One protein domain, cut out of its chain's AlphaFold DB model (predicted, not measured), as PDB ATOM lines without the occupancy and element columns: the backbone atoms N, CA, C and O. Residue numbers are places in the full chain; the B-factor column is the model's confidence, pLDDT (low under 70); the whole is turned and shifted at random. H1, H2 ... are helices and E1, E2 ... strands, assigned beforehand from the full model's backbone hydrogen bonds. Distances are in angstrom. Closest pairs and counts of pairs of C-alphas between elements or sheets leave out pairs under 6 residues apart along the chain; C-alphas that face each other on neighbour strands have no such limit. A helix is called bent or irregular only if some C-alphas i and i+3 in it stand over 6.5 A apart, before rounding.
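What this domain is: This is residues 565 to 756 of the 756 residues of a protein of Rhodobacteraceae bacterium (UniProt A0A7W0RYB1). A six-stranded sheet forms the core, with H3, H4 and H5 packed over one face and H1 over the other, and H2 near H1. Past H5, the helices H7 and H8 make an L-shaped corner whose residues 728 to 733 stick out; from H8 the chain runs back to the sheet, where E6 is added at one edge. The printed part has 192 residues with eight named helices and six named strands, in the order E1 H1 E2 H2 E3 H3 H4 E4 H5 H6 E5 H7 H8 E6; the class is mixed, helices and strands. The sheet runs E5 E4 E1 E2 E3 E6 and is mixed, with E6 antiparallel to E3 and the other neighbours parallel. The whole is compact, with a radius of gyration of the C-alphas of 16.4 A and spans of 49 by 37 by 28 A.

How they stand to each other: The inner strands of the sheet are E4, residues 661 to 667, E1, 565 to 569, E2, 596 to 602, and E3, 625 to 630; the edge strands are E5, 706 to 711, and E6, 753 to 755. Within hydrogen-bond range are N 707 and O 662 between E5 and E4 at 2.8 A, N 567 and O 663 between E1 and E4 at 2.8 A, N 566 and O 597 between E1 and E2 at 2.8 A, N 600 and O 627 between E2 and E3 at 2.9 A, and N 628 and O 754 between E3 and E6 at 2.8 A. The arrangement is one of three layers, the sheet with helices on both its faces: H3, residues 640 to 646, H4, 648 to 655, and H5, 668 to 684, on one face, and H1, 570 to 585, and H2, 611 to 619, on the other. H1 runs along the strands at a height over the sheet of 9.5 A, and the C-alphas of Gly 572 and Gly 666 in E4 are its closest pair to that strand, 4.1 A apart. H3 runs slantwise to the strands, at 48 degrees to E3 on the local plane. H5 is the hub. It touches H3 at a shallow tilt of 12 degrees, the same way, with the C-alphas of Gln 641 and Val 674 closest at 5.2 A. With residues 681 to 682 alone it touches H4, about perpendicular at 82 degrees, closest at Gly 648 and Ile 681, C-alphas 5.3 A apart. With residues 679 to 683 alone it touches H6, residues 690 to 702, opposite ways at a steep tilt of 51 degrees, closest at Leu 682 and Ala 693, C-alphas 5.5 A apart; H6 only grazes the sheet, with residues 697 to 701. H7, residues 717 to 729, and H8, 731 to 744, are not on the sheet; each is close to H5 but not clearly touching, closest at C-alphas 669 and 720, 7.2 A, and 680 and 742, 6.4 A. The strand-helix-strand units, two parallel neighbour strands with helices between, are E1 H1 E2, E2 H2 E3 and E4 H5 H6 E5; E3, H3 H4, E4 is a split one, with E1 and E2 between its strands, and the crossovers of these four are right-handed. Every O i to N i+4 pair is within hydrogen-bond range in H2, H3, H4, H5, H6 and H8, against 9 of 12 in H1 and 7 of 9 in H7.

Where its parts are: E1 begins at C-alpha 565, (148.892, 140.304, 147.351), and is 13.9 A long; E2 is 20.0 A, E3 16.8 A, E4 19.5 A, E5 16.0 A and E6 6.7 A. H5, the longest helix by residues, is 24.5 A long and begins at (131.426, 139.400, 145.621). H1 is 23.6 A and irregular, C-alphas 572 and 575 being 7.1 A apart, with a kink of 33 degrees near residue 577. H8 is 20.0 A, H7 18.3 A, H6 18.2 A, H2 12.1 A, H4 10.3 A and H3 9.9 A. E6 ends at C-alpha 755, (150.646, 128.659, 156.949).

The domain as a whole: The two C-alphas farthest apart are those of Gly 587 and Ala 733, 49.2 A. The printed part has no cut and ends at residue 756, the chain's last. No link is long; H1 to E2, E2 to H2, E3 to H3 and H8 to E6 are short, the others tight. Mean pLDDT of the printed part is 84.3, and residues 711 to 751 are under 70.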
ATOM      1  N   LEU A 565     149.833 140.912 146.415       98.38
ATOM      2  CA  LEU A 565     148.892 140.304 147.351       98.38
ATOM      3  C   LEU A 565     147.760 139.642 146.567       98.38
ATOM      4  O   LEU A 565     147.044 140.322 145.841       98.38
ATOM      5  N   MET A 566     147.582 138.337 146.727       98.38
ATOM      6  CA  MET A 566     146.548 137.557 146.047       98.38
ATOM      7  C   MET A 566     145.607 136.937 147.069       98.38
ATOM      8  O   MET A 566     146.059 136.308 148.026       98.38
ATOM      9  N   VAL A 567     144.305 137.095 146.860       98.44
ATOM     10  CA  VAL A 567     143.270 136.588 147.761       98.44
ATOM     11  C   VAL A 567     142.184 135.902 146.943       98.44
ATOM     12  O   VAL A 567     141.588 136.521 146.064       98.44
ATOM     13  N   GLY A 568     141.902 134.632 147.232       96.44
ATOM     14  CA  GLY A 568     140.839 133.914 146.532       96.44
ATOM     15  C   GLY A 568     140.284 132.721 147.294       96.44
ATOM     16  O   GLY A 568     140.984 132.061 148.053       96.44
ATOM     17  N   ALA A 569     138.999 132.429 147.109       92.88
ATOM     18  CA  ALA A 569     138.327 131.315 147.778       92.88
ATOM     19  C   ALA A 569     137.710 130.347 146.761       92.88
ATOM     20  O   ALA A 569     137.070 130.774 145.799       92.88
ATOM     21  N   GLY A 570     137.880 129.040 146.979       93.25
ATOM     22  CA  GLY A 570     137.406 127.992 146.074       93.25
ATOM     23  C   GLY A 570     137.949 128.177 144.656       93.25
ATOM     24  O   GLY A 570     139.153 128.333 144.460       93.25
ATOM     25  N   THR A 571     137.055 128.217 143.667       93.62
ATOM     26  CA  THR A 571     137.402 128.483 142.259       93.62
ATOM     27  C   THR A 571     137.991 129.875 142.027       93.62
ATOM     28  O   THR A 571     138.552 130.112 140.962       93.62
ATOM     29  N   GLY A 572     137.952 130.779 143.018       94.31
ATOM     30  CA  GLY A 572     138.620 132.088 142.959       94.31
ATOM     31  C   GLY A 572     140.141 131.976 142.900       94.31
ATOM     32  O   GLY A 572     140.834 132.941 142.598       94.31
ATOM     33  N   LEU A 573     140.679 130.779 143.142       97.00
ATOM     34  CA  LEU A 573     142.079 130.469 142.896       97.00
ATOM     35  C   LEU A 573     142.448 130.504 141.401       97.00
ATOM     36  O   LEU A 573     143.609 130.751 141.094       97.00
ATOM     37  N   ALA A 574     141.504 130.270 140.481       96.69
ATOM     38  CA  ALA A 574     141.780 130.060 139.057       96.69
ATOM     39  C   ALA A 574     142.725 131.109 138.430       96.69
ATOM     40  O   ALA A 574     143.834 130.730 138.041       96.69
ATOM     41  N   PRO A 575     142.389 132.414 138.379       95.50
ATOM     42  CA  PRO A 575     143.271 133.393 137.743       95.50
ATOM     43  C   PRO A 575     144.564 133.609 138.537       95.50
ATOM     44  O   PRO A 575     145.620 133.823 137.945       95.50
ATOM     45  N   LEU A 576     144.514 133.491 139.869       96.88
ATOM     46  CA  LEU A 576     145.684 133.635 140.744       96.88
ATOM     47  C   LEU A 576     146.721 132.542 140.456       96.88
ATOM     48  O   LEU A 576     147.914 132.821 140.363       96.88
ATOM     49  N   TYR A 577     146.258 131.305 140.256       97.62
ATOM     50  CA  TYR A 577     147.094 130.180 139.859       97.62
ATOM     51  C   TYR A 577     147.677 130.383 138.454       97.62
ATOM     52  O   TYR A 577     148.869 130.159 138.265       97.62
ATOM     53  N   GLY A 578     146.893 130.874 137.484       96.50
ATOM     54  CA  GLY A 578     147.397 131.201 136.143       96.50
ATOM     55  C   GLY A 578     148.507 132.263 136.162       96.50
ATOM     56  O   GLY A 578     149.545 132.091 135.520       96.50
ATOM     57  N   ILE A 579     148.327 133.325 136.952       95.75
ATOM     58  CA  ILE A 579     149.316 134.400 137.146       95.75
ATOM     59  C   ILE A 579     150.577 133.870 137.842       95.75
ATOM     60  O   ILE A 579     151.694 134.185 137.429       95.75
ATOM     61  N   LEU A 580     150.423 133.034 138.871       96.44
ATOM     62  CA  LEU A 580     151.548 132.380 139.540       96.44
ATOM     63  C   LEU A 580     152.314 131.445 138.604       96.44
ATOM     64  O   LEU A 580     153.540 131.510 138.559       96.44
ATOM     65  N   GLN A 581     151.610 130.633 137.815       96.88
ATOM     66  CA  GLN A 581     152.224 129.746 136.832       96.88
ATOM     67  C   GLN A 581     153.029 130.541 135.796       96.88
ATOM     68  O   GLN A 581     154.116 130.112 135.411       96.88
ATOM     69  N   ASP A 582     152.548 131.720 135.382       95.62
ATOM     70  CA  ASP A 582     153.295 132.600 134.480       95.62
ATOM     71  C   ASP A 582     154.589 133.112 135.121       95.62
ATOM     72  O   ASP A 582     155.660 133.041 134.517       95.62
ATOM     73  N   ARG A 583     154.517 133.561 136.380       94.94
ATOM     74  CA  ARG A 583     155.701 133.989 137.141       94.94
ATOM     75  C   ARG A 583     156.718 132.862 137.297       94.94
ATOM     76  O   ARG A 583     157.914 133.098 137.129       94.94
ATOM     77  N   VAL A 584     156.255 131.645 137.583       95.81
ATOM     78  CA  VAL A 584     157.107 130.452 137.682       95.81
ATOM     79  C   VAL A 584     157.766 130.149 136.338       95.81
ATOM     80  O   VAL A 584     158.982 129.965 136.297       95.81
ATOM     81  N   ALA A 585     157.009 130.185 135.236       95.56
ATOM     82  CA  ALA A 585     157.533 129.980 133.884       95.56
ATOM     83  C   ALA A 585     158.581 131.036 133.483       95.56
ATOM     84  O   ALA A 585     159.510 130.730 132.739       95.56
ATOM     85  N   ARG A 586     158.470 132.263 134.009       94.75
ATOM     86  CA  ARG A 586     159.469 133.334 133.846       94.75
ATOM     87  C   ARG A 586     160.670 133.225 134.793       94.75
ATOM     88  O   ARG A 586     161.618 133.986 134.640       94.75
ATOM     89  N   GLY A 587     160.639 132.332 135.783       94.56
ATOM     90  CA  GLY A 587     161.674 132.253 136.818       94.56
ATOM     91  C   GLY A 587     161.645 133.411 137.828       94.56
ATOM     92  O   GLY A 587     162.647 133.671 138.486       94.56
ATOM     93  N   ALA A 588     160.518 134.116 137.963       94.19
ATOM     94  CA  ALA A 588     160.390 135.304 138.808       94.19
ATOM     95  C   ALA A 588     160.094 134.945 140.279       94.19
ATOM     96  O   ALA A 588     158.935 134.930 140.712       94.19
ATOM     97  N   THR A 589     161.141 134.663 141.057       94.69
ATOM     98  CA  THR A 589     161.033 134.353 142.493       94.69
ATOM     99  C   THR A 589     160.657 135.578 143.328       94.69
ATOM    100  O   THR A 589     160.977 136.720 142.982       94.69
ATOM    101  N   ALA A 590     159.991 135.352 144.459       94.88
ATOM    102  CA  ALA A 590     159.741 136.400 145.437       94.88
ATOM    103  C   ALA A 590     161.053 136.833 146.108       94.88
ATOM    104  O   ALA A 590     162.021 136.077 146.201       94.88
ATOM    105  N   SER A 591     161.092 138.071 146.595       94.31
ATOM    106  CA  SER A 591     162.238 138.591 147.341       94.31
ATOM    107  C   SER A 591     161.789 139.494 148.485       94.31
ATOM    108  O   SER A 591     160.659 139.991 148.476       94.31
ATOM    109  N   PRO A 592     162.682 139.815 149.438       91.44
ATOM    110  CA  PRO A 592     162.388 140.788 150.478       91.44
ATOM    111  C   PRO A 592     162.032 142.177 149.960       91.44
ATOM    112  O   PRO A 592     161.535 142.957 150.760       91.44
ATOM    113  N   LEU A 593     162.244 142.504 148.674       91.50
ATOM    114  CA  LEU A 593     161.797 143.745 148.013       91.50
ATOM    115  C   LEU A 593     160.512 143.555 147.186       91.50
ATOM    116  O   LEU A 593     159.732 144.499 147.056       91.50
ATOM    117  N   ARG A 594     160.241 142.336 146.711       93.88
ATOM    118  CA  ARG A 594     159.100 141.974 145.852       93.88
ATOM    119  C   ARG A 594     158.397 140.726 146.417       93.88
ATOM    120  O   ARG A 594     158.563 139.632 145.879       93.88
ATOM    121  N   PRO A 595     157.689 140.848 147.551       96.81
ATOM    122  CA  PRO A 595     157.043 139.732 148.204       96.81
ATOM    123  C   PRO A 595     155.765 139.389 147.445       96.81
ATOM    124  O   PRO A 595     155.034 140.270 146.990       96.81
ATOM    125  N   VAL A 596     155.498 138.097 147.336       97.88
ATOM    126  CA  VAL A 596     154.285 137.547 146.732       97.88
ATOM    127  C   VAL A 596     153.581 136.735 147.807       97.88
ATOM    128  O   VAL A 596     154.183 135.814 148.367       97.88
ATOM    129  N   ALA A 597     152.346 137.100 148.132       98.12
ATOM    130  CA  ALA A 597     151.562 136.457 149.178       98.12
ATOM    131  C   ALA A 597     150.232 135.944 148.618       98.12
ATOM    132  O   ALA A 597     149.520 136.697 147.954       98.12
ATOM    133  N   LEU A 598     149.895 134.687 148.911       98.50
ATOM    134  CA  LEU A 598     148.619 134.066 148.547       98.50
ATOM    135  C   LEU A 598     147.807 133.725 149.800       98.50
ATOM    136  O   LEU A 598     148.266 132.974 150.658       98.50
ATOM    137  N   TYR A 599     146.576 134.223 149.870       98.31
ATOM    138  CA  TYR A 599     145.598 133.865 150.894       98.31
ATOM    139  C   TYR A 599     144.441 133.120 150.231       98.31
ATOM    140  O   TYR A 599     143.662 133.710 149.479       98.31
ATOM    141  N   ALA A 600     144.352 131.816 150.487       97.31
ATOM    142  CA  ALA A 600     143.383 130.925 149.862       97.31
ATOM    143  C   ALA A 600     142.341 130.407 150.864       97.31
ATOM    144  O   ALA A 600     142.631 130.241 152.048       97.31
ATOM    145  N   GLY A 601     141.115 130.148 150.405       95.12
ATOM    146  CA  GLY A 601     140.025 129.662 151.257       95.12
ATOM    147  C   GLY A 601     139.327 128.430 150.696       95.12
ATOM    148  O   GLY A 601     138.819 128.473 149.578       95.12
ATOM    149  N   PHE A 602     139.218 127.368 151.493       94.25
ATOM    150  CA  PHE A 602     138.514 126.131 151.129       94.25
ATOM    151  C   PHE A 602     137.615 125.650 152.275       94.25
ATOM    152  O   PHE A 602     137.569 126.243 153.355       94.25
ATOM    153  N   ARG A 603     136.836 124.583 152.069       90.56
ATOM    154  CA  ARG A 603     136.074 123.987 153.183       90.56
ATOM    155  C   ARG A 603     136.942 123.072 154.043       90.56
ATOM    156  O   ARG A 603     136.897 123.185 155.262       90.56
ATOM    157  N   GLY A 604     137.762 122.234 153.424       91.06
ATOM    158  CA  GLY A 604     138.695 121.336 154.099       91.06
ATOM    159  C   GLY A 604     139.839 120.941 153.171       91.06
ATOM    160  O   GLY A 604     139.895 121.400 152.031       91.06
ATOM    161  N   GLU A 605     140.735 120.076 153.644       90.81
ATOM    162  CA  GLU A 605     141.934 119.678 152.889       90.81
ATOM    163  C   GLU A 605     141.624 118.960 151.576       90.81
ATOM    164  O   GLU A 605     142.322 119.170 150.589       90.81
ATOM    165  N   ALA A 606     140.548 118.167 151.535       91.06
ATOM    166  CA  ALA A 606     140.104 117.477 150.323       91.06
ATOM    167  C   ALA A 606     139.668 118.438 149.200       91.06
ATOM    168  O   ALA A 606     139.460 118.006 148.074       91.06
ATOM    169  N   GLU A 607     139.516 119.730 149.494       91.38
ATOM    170  CA  GLU A 607     139.129 120.758 148.526       91.38
ATOM    171  C   GLU A 607     140.253 121.763 148.259       91.38
ATOM    172  O   GLU A 607     140.010 122.777 147.609       91.38
ATOM    173  N   PHE A 608     141.465 121.518 148.767       94.12
ATOM    174  CA  PHE A 608     142.611 122.381 148.506       94.12
ATOM    175  C   PHE A 608     143.088 122.194 147.057       94.12
ATOM    176  O   PHE A 608     143.940 121.361 146.746       94.12
ATOM    177  N   LEU A 609     142.515 123.007 146.169       95.56
ATOM    178  CA  LEU A 609     142.810 123.018 144.741       95.56
ATOM    179  C   LEU A 609     144.296 123.337 144.493       95.56
ATOM    180  O   LEU A 609     144.829 124.285 145.063       95.56
ATOM    181  N   GLN A 610     144.948 122.559 143.621       95.50
ATOM    182  CA  GLN A 610     146.362 122.730 143.240       95.50
ATOM    183  C   GLN A 610     147.356 122.738 144.417       95.50
ATOM    184  O   GLN A 610     148.395 123.396 144.358       95.50
ATOM    185  N   ARG A 611     147.062 121.989 145.492       95.31
ATOM    186  CA  ARG A 611     147.914 121.921 146.693       95.31
ATOM    187  C   ARG A 611     149.378 121.621 146.364       95.31
ATOM    188  O   ARG A 611     150.245 122.342 146.840       95.31
ATOM    189  N   ALA A 612     149.643 120.590 145.558       95.62
ATOM    190  CA  ALA A 612     151.004 120.144 145.250       95.62
ATOM    191  C   ALA A 612     151.852 121.278 144.651       95.62
ATOM    192  O   ALA A 612     152.855 121.668 145.250       95.62
ATOM    193  N   ASP A 613     151.388 121.873 143.551       96.69
ATOM    194  CA  ASP A 613     152.072 122.976 142.872       96.69
ATOM    195  C   ASP A 613     152.268 124.186 143.785       96.69
ATOM    196  O   ASP A 613     153.367 124.721 143.879       96.69
ATOM    197  N   LEU A 614     151.224 124.611 144.505       97.62
ATOM    198  CA  LEU A 614     151.306 125.788 145.372       97.62
ATOM    199  C   LEU A 614     152.293 125.586 146.531       97.62
ATOM    200  O   LEU A 614     153.041 126.505 146.867       97.62
ATOM    201  N   THR A 615     152.334 124.386 147.119       97.06
ATOM    202  CA  THR A 615     153.315 124.055 148.164       97.06
ATOM    203  C   THR A 615     154.742 123.977 147.621       97.06
ATOM    204  O   THR A 615     155.648 124.505 148.266       97.06
ATOM    205  N   ASP A 616     154.950 123.420 146.419       97.62
ATOM    206  CA  ASP A 616     156.256 123.421 145.737       97.62
ATOM    207  C   ASP A 616     156.724 124.848 145.430       97.62
ATOM    208  O   ASP A 616     157.856 125.226 145.731       97.62
ATOM    209  N   TRP A 617     155.841 125.689 144.889       97.75
ATOM    210  CA  TRP A 617     156.165 127.073 144.548       97.75
ATOM    211  C   TRP A 617     156.480 127.923 145.780       97.75
ATOM    212  O   TRP A 617     157.326 128.817 145.702       97.75
ATOM    213  N   CYS A 618     155.852 127.630 146.921       96.50
ATOM    214  CA  CYS A 618     156.215 128.222 148.207       96.50
ATOM    215  C   CYS A 618     157.603 127.750 148.662       96.50
ATOM    216  O   CYS A 618     158.475 128.577 148.921       96.50
ATOM    217  N   ALA A 619     157.862 126.438 148.646       96.81
ATOM    218  CA  ALA A 619     159.156 125.868 149.033       96.81
ATOM    219  C   ALA A 619     160.325 126.366 148.161       96.81
ATOM    220  O   ALA A 619     161.435 126.567 148.650       96.81
ATOM    221  N   ARG A 620     160.072 126.612 146.871       96.69
ATOM    222  CA  ARG A 620     161.055 127.135 145.905       96.69
ATOM    223  C   ARG A 620     161.167 128.663 145.898       96.69
ATOM    224  O   ARG A 620     161.939 129.208 145.114       96.69
ATOM    225  N   GLY A 621     160.413 129.361 146.751       96.38
ATOM    226  CA  GLY A 621     160.509 130.810 146.935       96.38
ATOM    227  C   GLY A 621     159.824 131.659 145.859       96.38
ATOM    228  O   GLY A 621     160.100 132.852 145.762       96.38
ATOM    229  N   TYR A 622     158.924 131.099 145.045       96.25
ATOM    230  CA  TYR A 622     158.068 131.894 144.148       96.25
ATOM    231  C   TYR A 622     156.948 132.609 144.908       96.25
ATOM    232  O   TYR A 622     156.552 133.715 144.537       96.25
ATOM    233  N   LEU A 623     156.478 131.995 145.993       96.88
ATOM    234  CA  LEU A 623     155.631 132.615 147.003       96.88
ATOM    235  C   LEU A 623     156.491 132.907 148.232       96.88
ATOM    236  O   LEU A 623     157.149 132.019 148.759       96.88
ATOM    237  N   SER A 624     156.475 134.153 148.705       96.06
ATOM    238  CA  SER A 624     157.100 134.502 149.991       96.06
ATOM    239  C   SER A 624     156.227 134.139 151.191       96.06
ATOM    240  O   SER A 624     156.694 134.189 152.327       96.06
ATOM    241  N   ARG A 625     154.940 133.870 150.943       96.06
ATOM    242  CA  ARG A 625     153.949 133.536 151.962       96.06
ATOM    243  C   ARG A 625     152.735 132.875 151.326       96.06
ATOM    244  O   ARG A 625     152.212 133.389 150.332       96.06
ATOM    245  N   MET A 626     152.234 131.815 151.947       97.56
ATOM    246  CA  MET A 626     150.913 131.278 151.638       97.56
ATOM    247  C   MET A 626     150.157 130.939 152.924       97.56
ATOM    248  O   MET A 626     150.693 130.299 153.825       97.56
ATOM    249  N   ALA A 627     148.895 131.355 153.008       97.19
ATOM    250  CA  ALA A 627     148.007 130.991 154.105       97.19
ATOM    251  C   ALA A 627     146.683 130.449 153.564       97.19
ATOM    252  O   ALA A 627     146.091 131.017 152.645       97.19
ATOM    253  N   VAL A 628     146.214 129.349 154.149       97.00
ATOM    254  CA  VAL A 628     145.019 128.630 153.705       97.00
ATOM    255  C   VAL A 628     144.026 128.544 154.852       97.00
ATOM    256  O   VAL A 628     144.303 127.928 155.878       97.00
ATOM    257  N   ALA A 629     142.864 129.169 154.679       95.50
ATOM    258  CA  ALA A 629     141.767 129.137 155.637       95.50
ATOM    259  C   ALA A 629     140.772 128.022 155.297       95.50
ATOM    260  O   ALA A 629     140.310 127.907 154.158       95.50
ATOM    261  N   TYR A 630     140.390 127.233 156.300       94.50
ATOM    262  CA  TYR A 630     139.425 126.153 156.147       94.50
ATOM    263  C   TYR A 630     138.126 126.451 156.905       94.50
ATOM    264  O   TYR A 630     138.078 126.500 158.134       94.50
ATOM    265  N   SER A 631     137.027 126.584 156.166       90.25
ATOM    266  CA  SER A 631     135.722 126.947 156.739       90.25
ATOM    267  C   SER A 631     134.982 125.792 157.425       90.25
ATOM    268  O   SER A 631     133.974 126.031 158.090       90.25
ATOM    269  N   ARG A 632     135.429 124.542 157.245       88.50
ATOM    270  CA  ARG A 632     134.814 123.320 157.802       88.50
ATOM    271  C   ARG A 632     135.836 122.378 158.456       88.50
ATOM    272  O   ARG A 632     135.501 121.229 158.727       88.50
ATOM    273  N   LYS A 633     137.067 122.841 158.709       86.62
ATOM    274  CA  LYS A 633     138.089 122.085 159.449       86.62
ATOM    275  C   LYS A 633     138.173 122.623 160.877       86.62
ATOM    276  O   LYS A 633     138.548 123.773 161.088       86.62
ATOM    277  N   GLY A 634     137.851 121.768 161.845       81.75
ATOM    278  CA  GLY A 634     137.793 122.130 163.261       81.75
ATOM    279  C   GLY A 634     136.440 122.717 163.698       81.75
ATOM    280  O   GLY A 634     135.514 122.810 162.892       81.75
ATOM    281  N   PRO A 635     136.308 123.080 164.987       76.88
ATOM    282  CA  PRO A 635     135.039 123.507 165.584       76.88
ATOM    283  C   PRO A 635     134.620 124.934 165.193       76.88
ATOM    284  O   PRO A 635     133.429 125.241 165.181       76.88
ATOM    285  N   ALA A 636     135.579 125.796 164.849       84.56
ATOM    286  CA  ALA A 636     135.344 127.167 164.401       84.56
ATOM    287  C   ALA A 636     135.606 127.299 162.893       84.56
ATOM    288  O   ALA A 636     136.465 126.614 162.335       84.56
ATOM    289  N   LYS A 637     134.873 128.195 162.222       87.62
ATOM    290  CA  LYS A 637     135.094 128.499 160.801       87.62
ATOM    291  C   LYS A 637     136.269 129.465 160.654       87.62
ATOM    292  O   LYS A 637     136.377 130.411 161.427       87.62
ATOM    293  N   ALA A 638     137.100 129.265 159.636       89.44
ATOM    294  CA  ALA A 638     138.056 130.266 159.170       89.44
ATOM    295  C   ALA A 638     137.774 130.644 157.715       89.44
ATOM    296  O   ALA A 638     137.479 129.777 156.886       89.44
ATOM    297  N   TYR A 639     137.903 131.932 157.408       92.19
ATOM    298  CA  TYR A 639     137.823 132.466 156.052       92.19
ATOM    299  C   TYR A 639     139.101 133.226 155.671       92.19
ATOM    300  O   TYR A 639     139.979 133.470 156.499       92.19
ATOM    301  N   VAL A 640     139.220 133.606 154.397       93.94
ATOM    302  CA  VAL A 640     140.426 134.262 153.857       93.94
ATOM    303  C   VAL A 640     140.740 135.590 154.544       93.94
ATOM    304  O   VAL A 640     141.904 135.890 154.791       93.94
ATOM    305  N   GLN A 641     139.715 136.350 154.934       91.19
ATOM    306  CA  GLN A 641     139.865 137.578 155.710       91.19
ATOM    307  C   GLN A 641     140.459 137.319 157.102       91.19
ATOM    308  O   GLN A 641     141.195 138.155 157.613       91.19
ATOM    309  N   ASP A 642     140.207 136.157 157.705       90.62
ATOM    310  CA  ASP A 642     140.785 135.813 159.007       90.62
ATOM    311  C   ASP A 642     142.263 135.419 158.862       90.62
ATOM    312  O   ASP A 642     143.088 135.789 159.698       90.62
ATOM    313  N   ALA A 643     142.620 134.742 157.764       92.81
ATOM    314  CA  ALA A 643     144.015 134.463 157.424       92.81
ATOM    315  C   ALA A 643     144.811 135.749 157.140       92.81
ATOM    316  O   ALA A 643     145.913 135.904 157.662       92.81
ATOM    317  N   LEU A 644     144.230 136.690 156.386       93.31
ATOM    318  CA  LEU A 644     144.810 138.017 156.155       93.31
ATOM    319  C   LEU A 644     145.033 138.777 157.462       93.31
ATOM    320  O   LEU A 644     146.101 139.344 157.677       93.31
ATOM    321  N   ASP A 645     144.032 138.786 158.341       90.00
ATOM    322  CA  ASP A 645     144.104 139.519 159.602       90.00
ATOM    323  C   ASP A 645     145.163 138.971 160.554       90.00
ATOM    324  O   ASP A 645     145.863 139.742 161.217       90.00
ATOM    325  N   GLY A 646     145.304 137.642 160.592       88.69
ATOM    326  CA  GLY A 646     146.353 136.965 161.348       88.69
ATOM    327  C   GLY A 646     147.762 137.380 160.915       88.69
ATOM    328  O   GLY A 646     148.672 137.365 161.741       88.69
ATOM    329  N   ASP A 647     147.913 137.811 159.662       93.50
ATOM    330  CA  ASP A 647     149.175 138.215 159.045       93.50
ATOM    331  C   ASP A 647     149.221 139.734 158.752       93.50
ATOM    332  O   ASP A 647     150.024 140.195 157.936       93.50
ATOM    333  N   GLY A 648     148.394 140.537 159.439       92.88
ATOM    334  CA  GLY A 648     148.184 141.961 159.141       92.88
ATOM    335  C   GLY A 648     149.461 142.804 159.031       92.88
ATOM    336  O   GLY A 648     149.593 143.593 158.098       92.88
ATOM    337  N   GLY A 649     150.452 142.579 159.899       94.06
ATOM    338  CA  GLY A 649     151.757 143.243 159.799       94.06
ATOM    339  C   GLY A 649     152.488 142.947 158.482       94.06
ATOM    340  O   GLY A 649     152.988 143.862 157.835       94.06
ATOM    341  N   ALA A 650     152.496 141.690 158.028       94.69
ATOM    342  CA  ALA A 650     153.105 141.311 156.751       94.69
ATOM    343  C   ALA A 650     152.312 141.857 155.551       94.69
ATOM    344  O   ALA A 650     152.904 142.269 154.552       94.69
ATOM    345  N   VAL A 651     150.980 141.896 155.662       96.69
ATOM    346  CA  VAL A 651     150.100 142.508 154.656       96.69
ATOM    347  C   VAL A 651     150.391 144.005 154.529       96.69
ATOM    348  O   VAL A 651     150.591 144.491 153.417       96.69
ATOM    349  N   TRP A 652     150.499 144.735 155.642       96.56
ATOM    350  CA  TRP A 652     150.885 146.149 155.635       96.56
ATOM    351  C   TRP A 652     152.265 146.369 155.003       96.56
ATOM    352  O   TRP A 652     152.415 147.207 154.112       96.56
ATOM    353  N   GLU A 653     153.260 145.576 155.407       95.94
ATOM    354  CA  GLU A 653     154.620 145.644 154.866       95.94
ATOM    355  C   GLU A 653     154.682 145.396 153.353       95.94
ATOM    356  O   GLU A 653     155.558 145.940 152.677       95.94
ATOM    357  N   LEU A 654     153.765 144.595 152.807       96.94
ATOM    358  CA  LEU A 654     153.605 144.410 151.367       96.94
ATOM    359  C   LEU A 654     152.942 145.636 150.726       96.94
ATOM    360  O   LEU A 654     153.488 146.190 149.771       96.94
ATOM    361  N   LEU A 655     151.797 146.081 151.254       96.06
ATOM    362  CA  LEU A 655     150.982 147.149 150.658       96.06
ATOM    363  C   LEU A 655     151.657 148.523 150.676       96.06
ATOM    364  O   LEU A 655     151.422 149.327 149.774       96.06
ATOM    365  N   ARG A 656     152.518 148.801 151.664       94.12
ATOM    366  CA  ARG A 656     153.256 150.073 151.741       94.12
ATOM    367  C   ARG A 656     154.353 150.213 150.681       94.12
ATOM    368  O   ARG A 656     154.951 151.282 150.560       94.12
ATOM    369  N   ARG A 657     154.674 149.143 149.947       94.25
ATOM    370  CA  ARG A 657     155.752 149.157 148.954       94.25
ATOM    371  C   ARG A 657     155.328 149.869 147.672       94.25
ATOM    372  O   ARG A 657     154.166 149.781 147.263       94.25
ATOM    373  N   PRO A 658     156.274 150.525 146.982       89.56
ATOM    374  CA  PRO A 658     156.032 151.028 145.639       89.56
ATOM    375  C   PRO A 658     155.569 149.902 144.710       89.56
ATOM    376  O   PRO A 658     156.039 148.771 144.820       89.56
ATOM    377  N   ALA A 659     154.649 150.222 143.800       90.38
ATOM    378  CA  ALA A 659     154.102 149.292 142.810       90.38
ATOM    379  C   ALA A 659     153.445 148.017 143.380       90.38
ATOM    380  O   ALA A 659     153.230 147.065 142.634       90.38
ATOM    381  N   ALA A 660     153.082 147.985 144.669       96.06
ATOM    382  CA  ALA A 660     152.296 146.884 145.214       96.06
ATOM    383  C   ALA A 660     150.950 146.761 144.497       96.06
ATOM    384  O   ALA A 660     150.283 147.781 144.292       96.06
ATOM    385  N   HIS A 661     150.594 145.529 144.132       96.88
ATOM    386  CA  HIS A 661     149.316 145.169 143.530       96.88
ATOM    387  C   HIS A 661     148.532 144.222 144.441       96.88
ATOM    388  O   HIS A 661     149.109 143.382 145.136       96.88
ATOM    389  N   VAL A 662     147.211 144.355 144.410       97.56
ATOM    390  CA  VAL A 662     146.244 143.512 145.111       97.56
ATOM    391  C   VAL A 662     145.341 142.866 144.074       97.56
ATOM    392  O   VAL A 662     144.760 143.571 143.254       97.56
ATOM    393  N   LEU A 663     145.225 141.542 144.120       96.75
ATOM    394  CA  LEU A 663     144.323 140.748 143.296       96.75
ATOM    395  C   LEU A 663     143.338 140.022 144.207       96.75
ATOM    396  O   LEU A 663     143.750 139.226 145.054       96.75
ATOM    397  N   ILE A 664     142.048 140.271 144.018       95.75
ATOM    398  CA  ILE A 664     140.975 139.570 144.727       95.75
ATOM    399  C   ILE A 664     140.116 138.864 143.688       95.75
ATOM    400  O   ILE A 664     139.619 139.499 142.763       95.75
ATOM    401  N   CYS A 665     139.931 137.555 143.836       93.38
ATOM    402  CA  CYS A 665     139.091 136.780 142.931       93.38
ATOM    403  C   CYS A 665     138.165 135.839 143.699       93.38
ATOM    404  O   CYS A 665     138.586 135.136 144.623       93.38
ATOM    405  N   GLY A 666     136.884 135.821 143.335       87.31
ATOM    406  CA  GLY A 666     135.900 135.014 144.040       87.31
ATOM    407  C   GLY A 666     134.492 135.585 144.043       87.31
ATOM    408  O   GLY A 666     134.091 136.383 143.202       87.31
ATOM    409  N   ASP A 667     133.750 135.173 145.064       83.19
ATOM    410  CA  ASP A 667     132.422 135.687 145.370       83.19
ATOM    411  C   ASP A 667     132.464 137.167 145.796       83.19
ATOM    412  O   ASP A 667     133.312 137.565 146.601       83.19
ATOM    413  N   ALA A 668     131.518 137.972 145.308       73.06
ATOM    414  CA  ALA A 668     131.426 139.400 145.621       73.06
ATOM    415  C   ALA A 668     131.328 139.709 147.130       73.06
ATOM    416  O   ALA A 668     131.896 140.701 147.590       73.06
ATOM    417  N   LYS A 669     130.657 138.865 147.929       76.12
ATOM    418  CA  LYS A 669     130.594 139.043 149.389       76.12
ATOM    419  C   LYS A 669     131.956 138.807 150.033       76.12
ATOM    420  O   LYS A 669     132.343 139.545 150.935       76.12
ATOM    421  N   MET A 670     132.686 137.797 149.562       86.56
ATOM    422  CA  MET A 670     134.042 137.527 150.040       86.56
ATOM    423  C   MET A 670     134.961 138.716 149.744       86.56
ATOM    424  O   MET A 670     135.673 139.158 150.642       86.56
ATOM    425  N   ALA A 671     134.898 139.282 148.538       84.44
ATOM    426  CA  ALA A 671     135.698 140.451 148.182       84.44
ATOM    427  C   ALA A 671     135.397 141.668 149.070       84.44
ATOM    428  O   ALA A 671     136.327 142.303 149.569       84.44
ATOM    429  N   GLN A 672     134.116 141.926 149.365       80.56
ATOM    430  CA  GLN A 672     133.724 142.968 150.317       80.56
ATOM    431  C   GLN A 672     134.323 142.719 151.711       80.56
ATOM    432  O   GLN A 672     134.883 143.635 152.312       80.56
ATOM    433  N   ASP A 673     134.245 141.487 152.222       83.00
ATOM    434  CA  ASP A 673     134.799 141.135 153.537       83.00
ATOM    435  C   ASP A 673     136.325 141.290 153.584       83.00
ATOM    436  O   ASP A 673     136.884 141.688 154.612       83.00
ATOM    437  N   VAL A 674     137.005 140.996 152.475       91.69
ATOM    438  CA  VAL A 674     138.447 141.198 152.323       91.69
ATOM    439  C   VAL A 674     138.791 142.683 152.315       91.69
ATOM    440  O   VAL A 674     139.663 143.086 153.080       91.69
ATOM    441  N   GLU A 675     138.113 143.513 151.518       89.38
ATOM    442  CA  GLU A 675     138.355 144.963 151.493       89.38
ATOM    443  C   GLU A 675     138.102 145.598 152.870       89.38
ATOM    444  O   GLU A 675     138.932 146.370 153.361       89.38
ATOM    445  N   GLU A 676     137.015 145.210 153.546       84.62
ATOM    446  CA  GLU A 676     136.724 145.650 154.914       84.62
ATOM    447  C   GLU A 676     137.842 145.243 155.886       84.62
ATOM    448  O   GLU A 676     138.262 146.049 156.724       84.62
ATOM    449  N   ARG A 677     138.376 144.021 155.769       91.12
ATOM    450  CA  ARG A 677     139.489 143.582 156.618       91.12
ATOM    451  C   ARG A 677     140.794 144.298 156.287       91.12
ATOM    452  O   ARG A 677     141.533 144.641 157.207       91.12
ATOM    453  N   LEU A 678     141.070 144.577 155.016       94.25
ATOM    454  CA  LEU A 678     142.239 145.360 154.617       94.25
ATOM    455  C   LEU A 678     142.201 146.753 155.251       94.25
ATOM    456  O   LEU A 678     143.203 147.175 155.816       94.25
ATOM    457  N   LEU A 679     141.049 147.434 155.270       89.69
ATOM    458  CA  LEU A 679     140.907 148.721 155.965       89.69
ATOM    459  C   LEU A 679     141.220 148.625 157.468       89.69
ATOM    460  O   LEU A 679     141.795 149.551 158.043       89.69
ATOM    461  N   GLN A 680     140.856 147.520 158.123       87.75
ATOM    462  CA  GLN A 680     141.180 147.290 159.537       87.75
ATOM    463  C   GLN A 680     142.682 147.060 159.744       87.75
ATOM    464  O   GLN A 680     143.268 147.659 160.645       87.75
ATOM    465  N   ILE A 681     143.315 146.259 158.883       92.56
ATOM    466  CA  ILE A 681     144.766 146.024 158.893       92.56
ATOM    467  C   ILE A 681     145.525 147.341 158.676       92.56
ATOM    468  O   ILE A 681     146.458 147.649 159.411       92.56
ATOM    469  N   LEU A 682     145.103 148.165 157.715       93.81
ATOM    470  CA  LEU A 682     145.730 149.461 157.438       93.81
ATOM    471  C   LEU A 682     145.663 150.418 158.637       93.81
ATOM    472  O   LEU A 682     146.630 151.129 158.908       93.81
ATOM    473  N   GLN A 683     144.555 150.415 159.381       90.38
ATOM    474  CA  GLN A 683     144.432 151.222 160.595       90.38
ATOM    475  C   GLN A 683     145.282 150.670 161.743       90.38
ATOM    476  O   GLN A 683     146.016 151.413 162.391       90.38
ATOM    477  N   ARG A 684     145.208 149.357 161.989       91.62
ATOM    478  CA  ARG A 684     145.884 148.701 163.115       91.62
ATOM    479  C   ARG A 684     147.393 148.601 162.909       91.62
ATOM    480  O   ARG A 684     148.166 149.066 163.740       91.62
ATOM    481  N   ASP A 685     147.803 147.959 161.821       93.06
ATOM    482  CA  ASP A 685     149.199 147.620 161.537       93.06
ATOM    483  C   ASP A 685     149.914 148.761 160.800       93.06
ATOM    484  O   ASP A 685     151.089 149.022 161.057       93.06
ATOM    485  N   GLY A 686     149.192 149.491 159.941       92.62
ATOM    486  CA  GLY A 686     149.713 150.675 159.252       92.62
ATOM    487  C   GLY A 686     149.643 151.971 160.058       92.62
ATOM    488  O   GLY A 686     150.235 152.968 159.646       92.62
ATOM    489  N   ARG A 687     148.950 151.964 161.210       92.44
ATOM    490  CA  ARG A 687     148.699 153.144 162.060       92.44
ATOM    491  C   ARG A 687     148.079 154.321 161.298       92.44
ATOM    492  O   ARG A 687     148.308 155.477 161.650       92.44
ATOM    493  N   LEU A 688     147.322 154.027 160.241       90.88
ATOM    494  CA  LEU A 688     146.566 155.029 159.499       90.88
ATOM    495  C   LEU A 688     145.261 155.334 160.238       90.88
ATOM    496  O   LEU A 688     144.665 154.460 160.864       90.88
ATOM    497  N   ASP A 689     144.780 156.565 160.140       82.62
ATOM    498  CA  ASP A 689     143.390 156.843 160.471       82.62
ATOM    499  C   ASP A 689     142.465 156.274 159.378       82.62
ATOM    500  O   ASP A 689     142.900 155.875 158.291       82.62
ATOM    501  N   TYR A 690     141.165 156.197 159.660       80.44
ATOM    502  CA  TYR A 690     140.203 155.663 158.696       80.44
ATOM    503  C   TYR A 690     140.233 156.403 157.338       80.44
ATOM    504  O   TYR A 690     140.286 155.726 156.307       80.44
ATOM    505  N   PRO A 691     140.256 157.757 157.287       77.75
ATOM    506  CA  PRO A 691     140.416 158.484 156.028       77.75
ATOM    507  C   PRO A 691     141.697 158.119 155.271       77.75
ATOM    508  O   PRO A 691     141.636 157.907 154.062       77.75
ATOM    509  N   GLY A 692     142.838 157.994 155.957       85.81
ATOM    510  CA  GLY A 692     144.110 157.604 155.353       85.81
ATOM    511  C   GLY A 692     144.095 156.182 154.794       85.81
ATOM    512  O   GLY A 692     144.548 155.956 153.669       85.81
ATOM    513  N   ALA A 693     143.515 155.227 155.528       87.25
ATOM    514  CA  ALA A 693     143.340 153.853 155.061       87.25
ATOM    515  C   ALA A 693     142.454 153.788 153.804       87.25
ATOM    516  O   ALA A 693     142.816 153.151 152.812       87.25
ATOM    517  N   LEU A 694     141.324 154.504 153.812       84.88
ATOM    518  CA  LEU A 694     140.421 154.585 152.667       84.88
ATOM    519  C   LEU A 694     141.092 155.252 151.458       84.88
ATOM    520  O   LEU A 694     140.983 154.752 150.338       84.88
ATOM    521  N   ALA A 695     141.825 156.346 151.679       86.25
ATOM    522  CA  ALA A 695     142.550 157.056 150.632       86.25
ATOM    523  C   ALA A 695     143.615 156.172 149.966       86.25
ATOM    524  O   ALA A 695     143.798 156.250 148.748       86.25
ATOM    525  N   LEU A 696     144.289 155.302 150.728       93.19
ATOM    526  CA  LEU A 696     145.252 154.346 150.181       93.19
ATOM    527  C   LEU A 696     144.575 153.309 149.274       93.19
ATOM    528  O   LEU A 696     145.023 153.121 148.144       93.19
ATOM    529  N   ILE A 697     143.479 152.683 149.718       91.25
ATOM    530  CA  ILE A 697     142.725 151.723 148.890       91.25
ATOM    531  C   ILE A 697     142.196 152.400 147.618       91.25
ATOM    532  O   ILE A 697     142.384 151.889 146.514       91.25
ATOM    533  N   GLN A 698     141.612 153.596 147.740       86.44
ATOM    534  CA  GLN A 698     141.138 154.370 146.588       86.44
ATOM    535  C   GLN A 698     142.273 154.770 145.640       86.44
ATOM    536  O   GLN A 698     142.077 154.809 144.427       86.44
ATOM    537  N   LYS A 699     143.468 155.072 146.160       92.56
ATOM    538  CA  LYS A 699     144.657 155.312 145.336       92.56
ATOM    539  C   LYS A 699     145.031 154.060 144.542       92.56
ATOM    540  O   LYS A 699     145.201 154.168 143.335       92.56
ATOM    541  N   LEU A 700     145.091 152.889 145.182       93.25
ATOM    542  CA  LEU A 700     145.384 151.627 144.492       93.25
ATOM    543  C   LEU A 700     144.345 151.324 143.398       93.25
ATOM    544  O   LEU A 700     144.731 150.976 142.288       93.25
ATOM    545  N   LYS A 701     143.048 151.528 143.672       89.12
ATOM    546  CA  LYS A 701     141.961 151.351 142.686       89.12
ATOM    547  C   LYS A 701     142.048 152.328 141.505       89.12
ATOM    548  O   LYS A 701     141.734 151.944 140.381       89.12
ATOM    549  N   ARG A 702     142.455 153.583 141.744       87.56
ATOM    550  CA  ARG A 702     142.645 154.605 140.692       87.56
ATOM    551  C   ARG A 702     143.864 154.349 139.812       87.56
ATOM    552  O   ARG A 702     143.862 154.764 138.664       87.56
ATOM    553  N   GLU A 703     144.894 153.718 140.362       90.62
ATOM    554  CA  GLU A 703     146.138 153.393 139.657       90.62
ATOM    555  C   GLU A 703     146.120 151.973 139.059       90.62
ATOM    556  O   GLU A 703     147.173 151.460 138.700       90.62
ATOM    557  N   ASP A 704     144.954 151.314 139.005       89.88
ATOM    558  CA  ASP A 704     144.783 149.928 138.531       89.88
ATOM    559  C   ASP A 704     145.640 148.882 139.265       89.88
ATOM    560  O   ASP A 704     145.900 147.787 138.772       89.88
ATOM    561  N   ARG A 705     146.024 149.188 140.508       93.44
ATOM    562  CA  ARG A 705     146.806 148.306 141.387       93.44
ATOM    563  C   ARG A 705     145.954 147.504 142.363       93.44
ATOM    564  O   ARG A 705     146.488 146.706 143.124       93.44
ATOM    565  N   PHE A 706     144.645 147.717 142.378       93.44
ATOM    566  CA  PHE A 706     143.684 146.918 143.134       93.44
ATOM    567  C   PHE A 706     142.685 146.334 142.137       93.44
ATOM    568  O   PHE A 706     141.816 147.049 141.642       93.44
ATOM    569  N   ILE A 707     142.875 145.063 141.794       91.75
ATOM    570  CA  ILE A 707     142.153 144.364 140.732       91.75
ATOM    571  C   ILE A 707     141.214 143.345 141.371       91.75
ATOM    572  O   ILE A 707     141.633 142.496 142.160       91.75
ATOM    573  N   GLU A 708     139.943 143.428 141.001       88.12
ATOM    574  CA  GLU A 708     138.883 142.549 141.482       88.12
ATOM    575  C   GLU A 708     138.308 141.766 140.296       88.12
ATOM    576  O   GLU A 708     137.725 142.352 139.384       88.12
ATOM    577  N   ASP A 709     138.472 140.442 140.314       86.06
ATOM    578  CA  ASP A 709     137.828 139.506 139.386       86.06
ATOM    579  C   ASP A 709     136.737 138.740 140.139       86.06
ATOM    580  O   ASP A 709     136.916 137.603 140.587       86.06
ATOM    581  N   VAL A 710     135.629 139.437 140.385       79.19
ATOM    582  CA  VAL A 710     134.541 138.964 141.242       79.19
ATOM    583  C   VAL A 710     133.311 138.607 140.425       79.19
ATOM    584  O   VAL A 710     132.891 139.348 139.535       79.19
ATOM    585  N   TRP A 711     132.691 137.481 140.763       69.44
ATOM    586  CA  TRP A 711     131.367 137.124 140.266       69.44
ATOM    587  C   TRP A 711     130.314 137.360 141.352       69.44
ATOM    588  O   TRP A 711     130.640 137.537 142.527       69.44
ATOM    589  N   GLY A 712     129.038 137.412 140.953       61.47
ATOM    590  CA  GLY A 712     127.922 137.704 141.861       61.47
ATOM    591  C   GLY A 712     127.844 136.771 143.079       61.47
ATOM    592  O   GLY A 712     128.566 135.783 143.175       61.47
ATOM    593  N   VAL A 713     126.931 137.065 144.010       56.69
ATOM    594  CA  VAL A 713     126.790 136.311 145.270       56.69
ATOM    595  C   VAL A 713     126.277 134.889 144.998       56.69
ATOM    596  O   VAL A 713     125.083 134.664 144.791       56.69
ATOM    597  N   GLN A 714     127.192 133.923 144.991       58.69
ATOM    598  CA  GLN A 714     126.944 132.504 144.731       58.69
ATOM    599  C   GLN A 714     127.225 131.627 145.961       58.69
ATOM    600  O   GLN A 714     126.592 130.584 146.131       58.69
ATOM    601  N   LEU A 715     128.135 132.031 146.850       57.31
ATOM    602  CA  LEU A 715     128.453 131.295 148.073       57.31
ATOM    603  C   LEU A 715     127.419 131.587 149.166       57.31
ATOM    604  O   LEU A 715     127.240 132.727 149.579       57.31
ATOM    605  N   ASN A 716     126.759 130.536 149.672       56.00
ATOM    606  CA  ASN A 716     125.690 130.637 150.679       56.00
ATOM    607  C   ASN A 716     124.629 131.692 150.313       56.00
ATOM    608  O   ASN A 716     124.196 132.447 151.184       56.00
ATOM    609  N   ARG A 717     124.239 131.760 149.032       53.66
ATOM    610  CA  ARG A 717     123.374 132.807 148.465       53.66
ATOM    611  C   ARG A 717     122.163 133.148 149.339       53.66
ATOM    612  O   ARG A 717     121.919 134.326 149.573       53.66
ATOM    613  N   ASP A 718     121.465 132.144 149.868       51.34
ATOM    614  CA  ASP A 718     120.239 132.328 150.664       51.34
ATOM    615  C   ASP A 718     120.466 133.039 152.007       51.34
ATOM    616  O   ASP A 718     119.540 133.613 152.569       51.34
ATOM    617  N   VAL A 719     121.701 133.030 152.513       58.69
ATOM    618  CA  VAL A 719     122.107 133.739 153.736       58.69
ATOM    619  C   VAL A 719     122.813 135.046 153.380       58.69
ATOM    620  O   VAL A 719     122.472 136.108 153.896       58.69
ATOM    621  N   ALA A 720     123.767 134.981 152.450       55.97
ATOM    622  CA  ALA A 720     124.625 136.102 152.094       55.97
ATOM    623  C   ALA A 720     123.858 137.228 151.390       55.97
ATOM    624  O   ALA A 720     124.102 138.397 151.673       55.97
ATOM    625  N   LEU A 721     122.913 136.909 150.498       55.66
ATOM    626  CA  LEU A 721     122.165 137.931 149.768       55.66
ATOM    627  C   LEU A 721     121.278 138.767 150.717       55.66
ATOM    628  O   LEU A 721     121.415 139.991 150.690       55.66
ATOM    629  N   PRO A 722     120.461 138.179 151.620       60.28
ATOM    630  CA  PRO A 722     119.748 138.957 152.636       60.28
ATOM    631  C   PRO A 722     120.661 139.759 153.570       60.28
ATOM    632  O   PRO A 722     120.334 140.897 153.902       60.28
ATOM    633  N   GLU A 723     121.806 139.206 153.987       62.47
ATOM    634  CA  GLU A 723     122.776 139.917 154.832       62.47
ATOM    635  C   GLU A 723     123.357 141.149 154.132       62.47
ATOM    636  O   GLU A 723     123.430 142.217 154.735       62.47
ATOM    637  N   VAL A 724     123.731 141.023 152.856       57.00
ATOM    638  CA  VAL A 724     124.255 142.130 152.045       57.00
ATOM    639  C   VAL A 724     123.196 143.210 151.837       57.00
ATOM    640  O   VAL A 724     123.490 144.398 151.988       57.00
ATOM    641  N   VAL A 725     121.954 142.805 151.550       55.09
ATOM    642  CA  VAL A 725     120.809 143.718 151.448       55.09
ATOM    643  C   VAL A 725     120.622 144.461 152.778       55.09
ATOM    644  O   VAL A 725     120.645 145.692 152.803       55.09
ATOM    645  N   ARG A 726     120.538 143.743 153.905       57.38
ATOM    646  CA  ARG A 726     120.325 144.313 155.247       57.38
ATOM    647  C   ARG A 726     121.466 145.227 155.701       57.38
ATOM    648  O   ARG A 726     121.207 146.321 156.198       57.38
ATOM    649  N   ALA A 727     122.720 144.835 155.477       55.56
ATOM    650  CA  ALA A 727     123.902 145.614 155.856       55.56
ATOM    651  C   ALA A 727     123.949 147.004 155.195       55.56
ATOM    652  O   ALA A 727     124.555 147.931 155.743       55.56
ATOM    653  N   LYS A 728     123.297 147.179 154.037       49.66
ATOM    654  CA  LYS A 728     123.179 148.481 153.368       49.66
ATOM    655  C   LYS A 728     122.065 149.374 153.908       49.66
ATOM    656  O   LYS A 728     122.228 150.599 153.850       49.66
ATOM    657  N   TYR A 729     120.988 148.791 154.436       46.88
ATOM    658  CA  TYR A 729     119.925 149.526 155.132       46.88
ATOM    659  C   TYR A 729     120.360 149.931 156.550       46.88
ATOM    660  O   TYR A 729     120.116 151.061 156.961       46.88
ATOM    661  N   ASP A 730     121.145 149.090 157.233       47.88
ATOM    662  CA  ASP A 730     121.642 149.317 158.602       47.88
ATOM    663  C   ASP A 730     123.024 150.009 158.654       47.88
ATOM    664  O   ASP A 730     123.785 149.841 159.616       47.88
ATOM    665  N   ARG A 731     123.380 150.795 157.620       48.06
ATOM    666  CA  ARG A 731     124.736 151.352 157.421       48.06
ATOM    667  C   ARG A 731     125.325 152.013 158.674       48.06
ATOM    668  O   ARG A 731     126.515 151.839 158.918       48.06
ATOM    669  N   GLY A 732     124.513 152.695 159.486       45.69
ATOM    670  CA  GLY A 732     124.947 153.352 160.728       45.69
ATOM    671  C   GLY A 732     125.228 152.397 161.898       45.69
ATOM    672  O   GLY A 732     126.295 152.469 162.508       45.69
ATOM    673  N   ALA A 733     124.317 151.465 162.194       46.75
ATOM    674  CA  ALA A 733     124.449 150.549 163.333       46.75
ATOM    675  C   ALA A 733     125.544 149.497 163.097       46.75
ATOM    676  O   ALA A 733     126.366 149.225 163.976       46.75
ATOM    677  N   GLY A 734     125.615 148.968 161.870       49.69
ATOM    678  CA  GLY A 734     126.690 148.072 161.462       49.69
ATOM    679  C   GLY A 734     128.047 148.774 161.471       49.69
ATOM    680  O   GLY A 734     129.038 148.183 161.884       49.69
ATOM    681  N   TRP A 735     128.127 150.034 161.029       52.88
ATOM    682  CA  TRP A 735     129.368 150.823 161.073       52.88
ATOM    683  C   TRP A 735     129.873 151.041 162.506       52.88
ATOM    684  O   TRP A 735     131.047 150.793 162.767       52.88
ATOM    685  N   LEU A 736     128.996 151.388 163.453       46.25
ATOM    686  CA  LEU A 736     129.384 151.624 164.848       46.25
ATOM    687  C   LEU A 736     129.892 150.349 165.542       46.25
ATOM    688  O   LEU A 736     130.958 150.361 166.155       46.25
ATOM    689  N   ALA A 737     129.191 149.223 165.376       54.22
ATOM    690  CA  ALA A 737     129.625 147.932 165.919       54.22
ATOM    691  C   ALA A 737     130.938 147.427 165.281       54.22
ATOM    692  O   ALA A 737     131.695 146.673 165.900       54.22
ATOM    693  N   ARG A 738     131.215 147.828 164.031       58.19
ATOM    694  CA  ARG A 738     132.466 147.534 163.309       58.19
ATOM    695  C   ARG A 738     133.627 148.399 163.802       58.19
ATOM    696  O   ARG A 738     134.700 147.860 164.053       58.19
ATOM    697  N   LEU A 739     133.394 149.696 164.010       51.19
ATOM    698  CA  LEU A 739     134.365 150.616 164.607       51.19
ATOM    699  C   LEU A 739     134.751 150.149 166.018       51.19
ATOM    700  O   LEU A 739     135.929 150.062 166.345       51.19
ATOM    701  N   GLN A 740     133.766 149.751 166.826       54.09
ATOM    702  CA  GLN A 740     133.990 149.231 168.178       54.09
ATOM    703  C   GLN A 740     134.823 147.941 168.194       54.09
ATOM    704  O   GLN A 740     135.665 147.791 169.071       54.09
ATOM    705  N   ARG A 741     134.647 147.037 167.219       56.72
ATOM    706  CA  ARG A 741     135.482 145.826 167.079       56.72
ATOM    707  C   ARG A 741     136.917 146.138 166.658       56.72
ATOM    708  O   ARG A 741     137.847 145.549 167.197       56.72
ATOM    709  N   ALA A 742     137.093 147.068 165.720       51.47
ATOM    710  CA  ALA A 742     138.418 147.521 165.302       51.47
ATOM    711  C   ALA A 742     139.173 148.208 166.457       51.47
ATOM    712  O   ALA A 742     140.376 148.017 166.605       51.47
ATOM    713  N   LEU A 743     138.456 148.954 167.305       52.34
ATOM    714  CA  LEU A 743     139.012 149.652 168.467       52.34
ATOM    715  C   LEU A 743     139.267 148.736 169.674       52.34
ATOM    716  O   LEU A 743     140.186 149.002 170.443       52.34
ATOM    717  N   SER A 744     138.484 147.668 169.860       59.03
ATOM    718  CA  SER A 744     138.620 146.767 171.016       59.03
ATOM    719  C   SER A 744     139.687 145.682 170.851       59.03
ATOM    720  O   SER A 744     139.988 144.980 171.813       59.03
ATOM    721  N   GLY A 745     140.256 145.516 169.650       53.16
ATOM    722  CA  GLY A 745     141.332 144.551 169.385       53.16
ATOM    723  C   GLY A 745     140.931 143.078 169.546       53.16
ATOM    724  O   GLY A 745     141.796 142.202 169.509       53.16
ATOM    725  N   GLY A 746     139.639 142.784 169.722       51.81
ATOM    726  CA  GLY A 746     139.138 141.426 169.897       51.81
ATOM    727  C   GLY A 746     139.286 140.614 168.614       51.81
ATOM    728  O   GLY A 746     138.524 140.801 167.665       51.81
ATOM    729  N   ARG A 747     140.248 139.688 168.582       54.41
ATOM    730  CA  ARG A 747     140.304 138.653 167.545       54.41
ATOM    731  C   ARG A 747     139.191 137.650 167.829       54.41
ATOM    732  O   ARG A 747     139.126 137.106 168.927       54.41
ATOM    733  N   ALA A 748     138.321 137.399 166.853       54.09
ATOM    734  CA  ALA A 748     137.506 136.191 166.903       54.09
ATOM    735  C   ALA A 748     138.454 134.982 166.933       54.09
ATOM    736  O   ALA A 748     139.502 135.022 166.281       54.09
ATOM    737  N   GLU A 749     138.111 133.926 167.671       56.25
ATOM    738  CA  GLU A 749     138.817 132.650 167.537       56.25
ATOM    739  C   GLU A 749     138.652 132.173 166.092       56.25
ATOM    740  O   GLU A 749     137.589 131.703 165.681       56.25
ATOM    741  N   ALA A 750     139.691 132.383 165.286       62.81
ATOM    742  CA  ALA A 750     139.707 131.925 163.914       62.81
ATOM    743  C   ALA A 750     139.825 130.397 163.916       62.81
ATOM    744  O   ALA A 750     140.594 129.823 164.688       62.81
ATOM    745  N   GLY A 751     139.051 129.751 163.045       69.75
ATOM    746  CA  GLY A 751     139.147 128.316 162.794       69.75
ATOM    747  C   GLY A 751     140.493 127.879 162.205       69.75
ATOM    748  O   GLY A 751     141.506 128.570 162.279       69.75
ATOM    749  N   SER A 752     140.519 126.707 161.573       88.12
ATOM    750  CA  SER A 752     141.766 126.148 161.047       88.12
ATOM    751  C   SER A 752     142.362 127.001 159.912       88.12
ATOM    752  O   SER A 752     141.780 127.105 158.832       88.12
ATOM    753  N   ILE A 753     143.544 127.577 160.163       91.50
ATOM    754  CA  ILE A 753     144.380 128.284 159.182       91.50
ATOM    755  C   ILE A 753     145.751 127.601 159.135       91.50
ATOM    756  O   ILE A 753     146.418 127.478 160.160       91.50
ATOM    757  N   GLU A 754     146.176 127.182 157.948       93.06
ATOM    758  CA  GLU A 754     147.487 126.576 157.691       93.06
ATOM    759  C   GLU A 754     148.401 127.602 157.014       93.06
ATOM    760  O   GLU A 754     147.960 128.327 156.121       93.06
ATOM    761  N   ARG A 755     149.655 127.704 157.465       93.00
ATOM    762  CA  ARG A 755     150.646 128.659 156.949       93.00
ATOM    763  C   ARG A 755     151.829 127.897 156.373       93.00
ATOM    764  O   ARG A 755     152.297 126.954 157.010       93.00
ATOM    765  N   PHE A 756     152.286 128.341 155.213       90.75
ATOM    766  CA  PHE A 756     153.390 127.770 154.452       90.75
ATOM    767  C   PHE A 756     154.469 128.816 154.199       90.75
ATOM    768  O   PHE A 756     154.114 130.017 154.050       90.75
TER     769      PHE A 756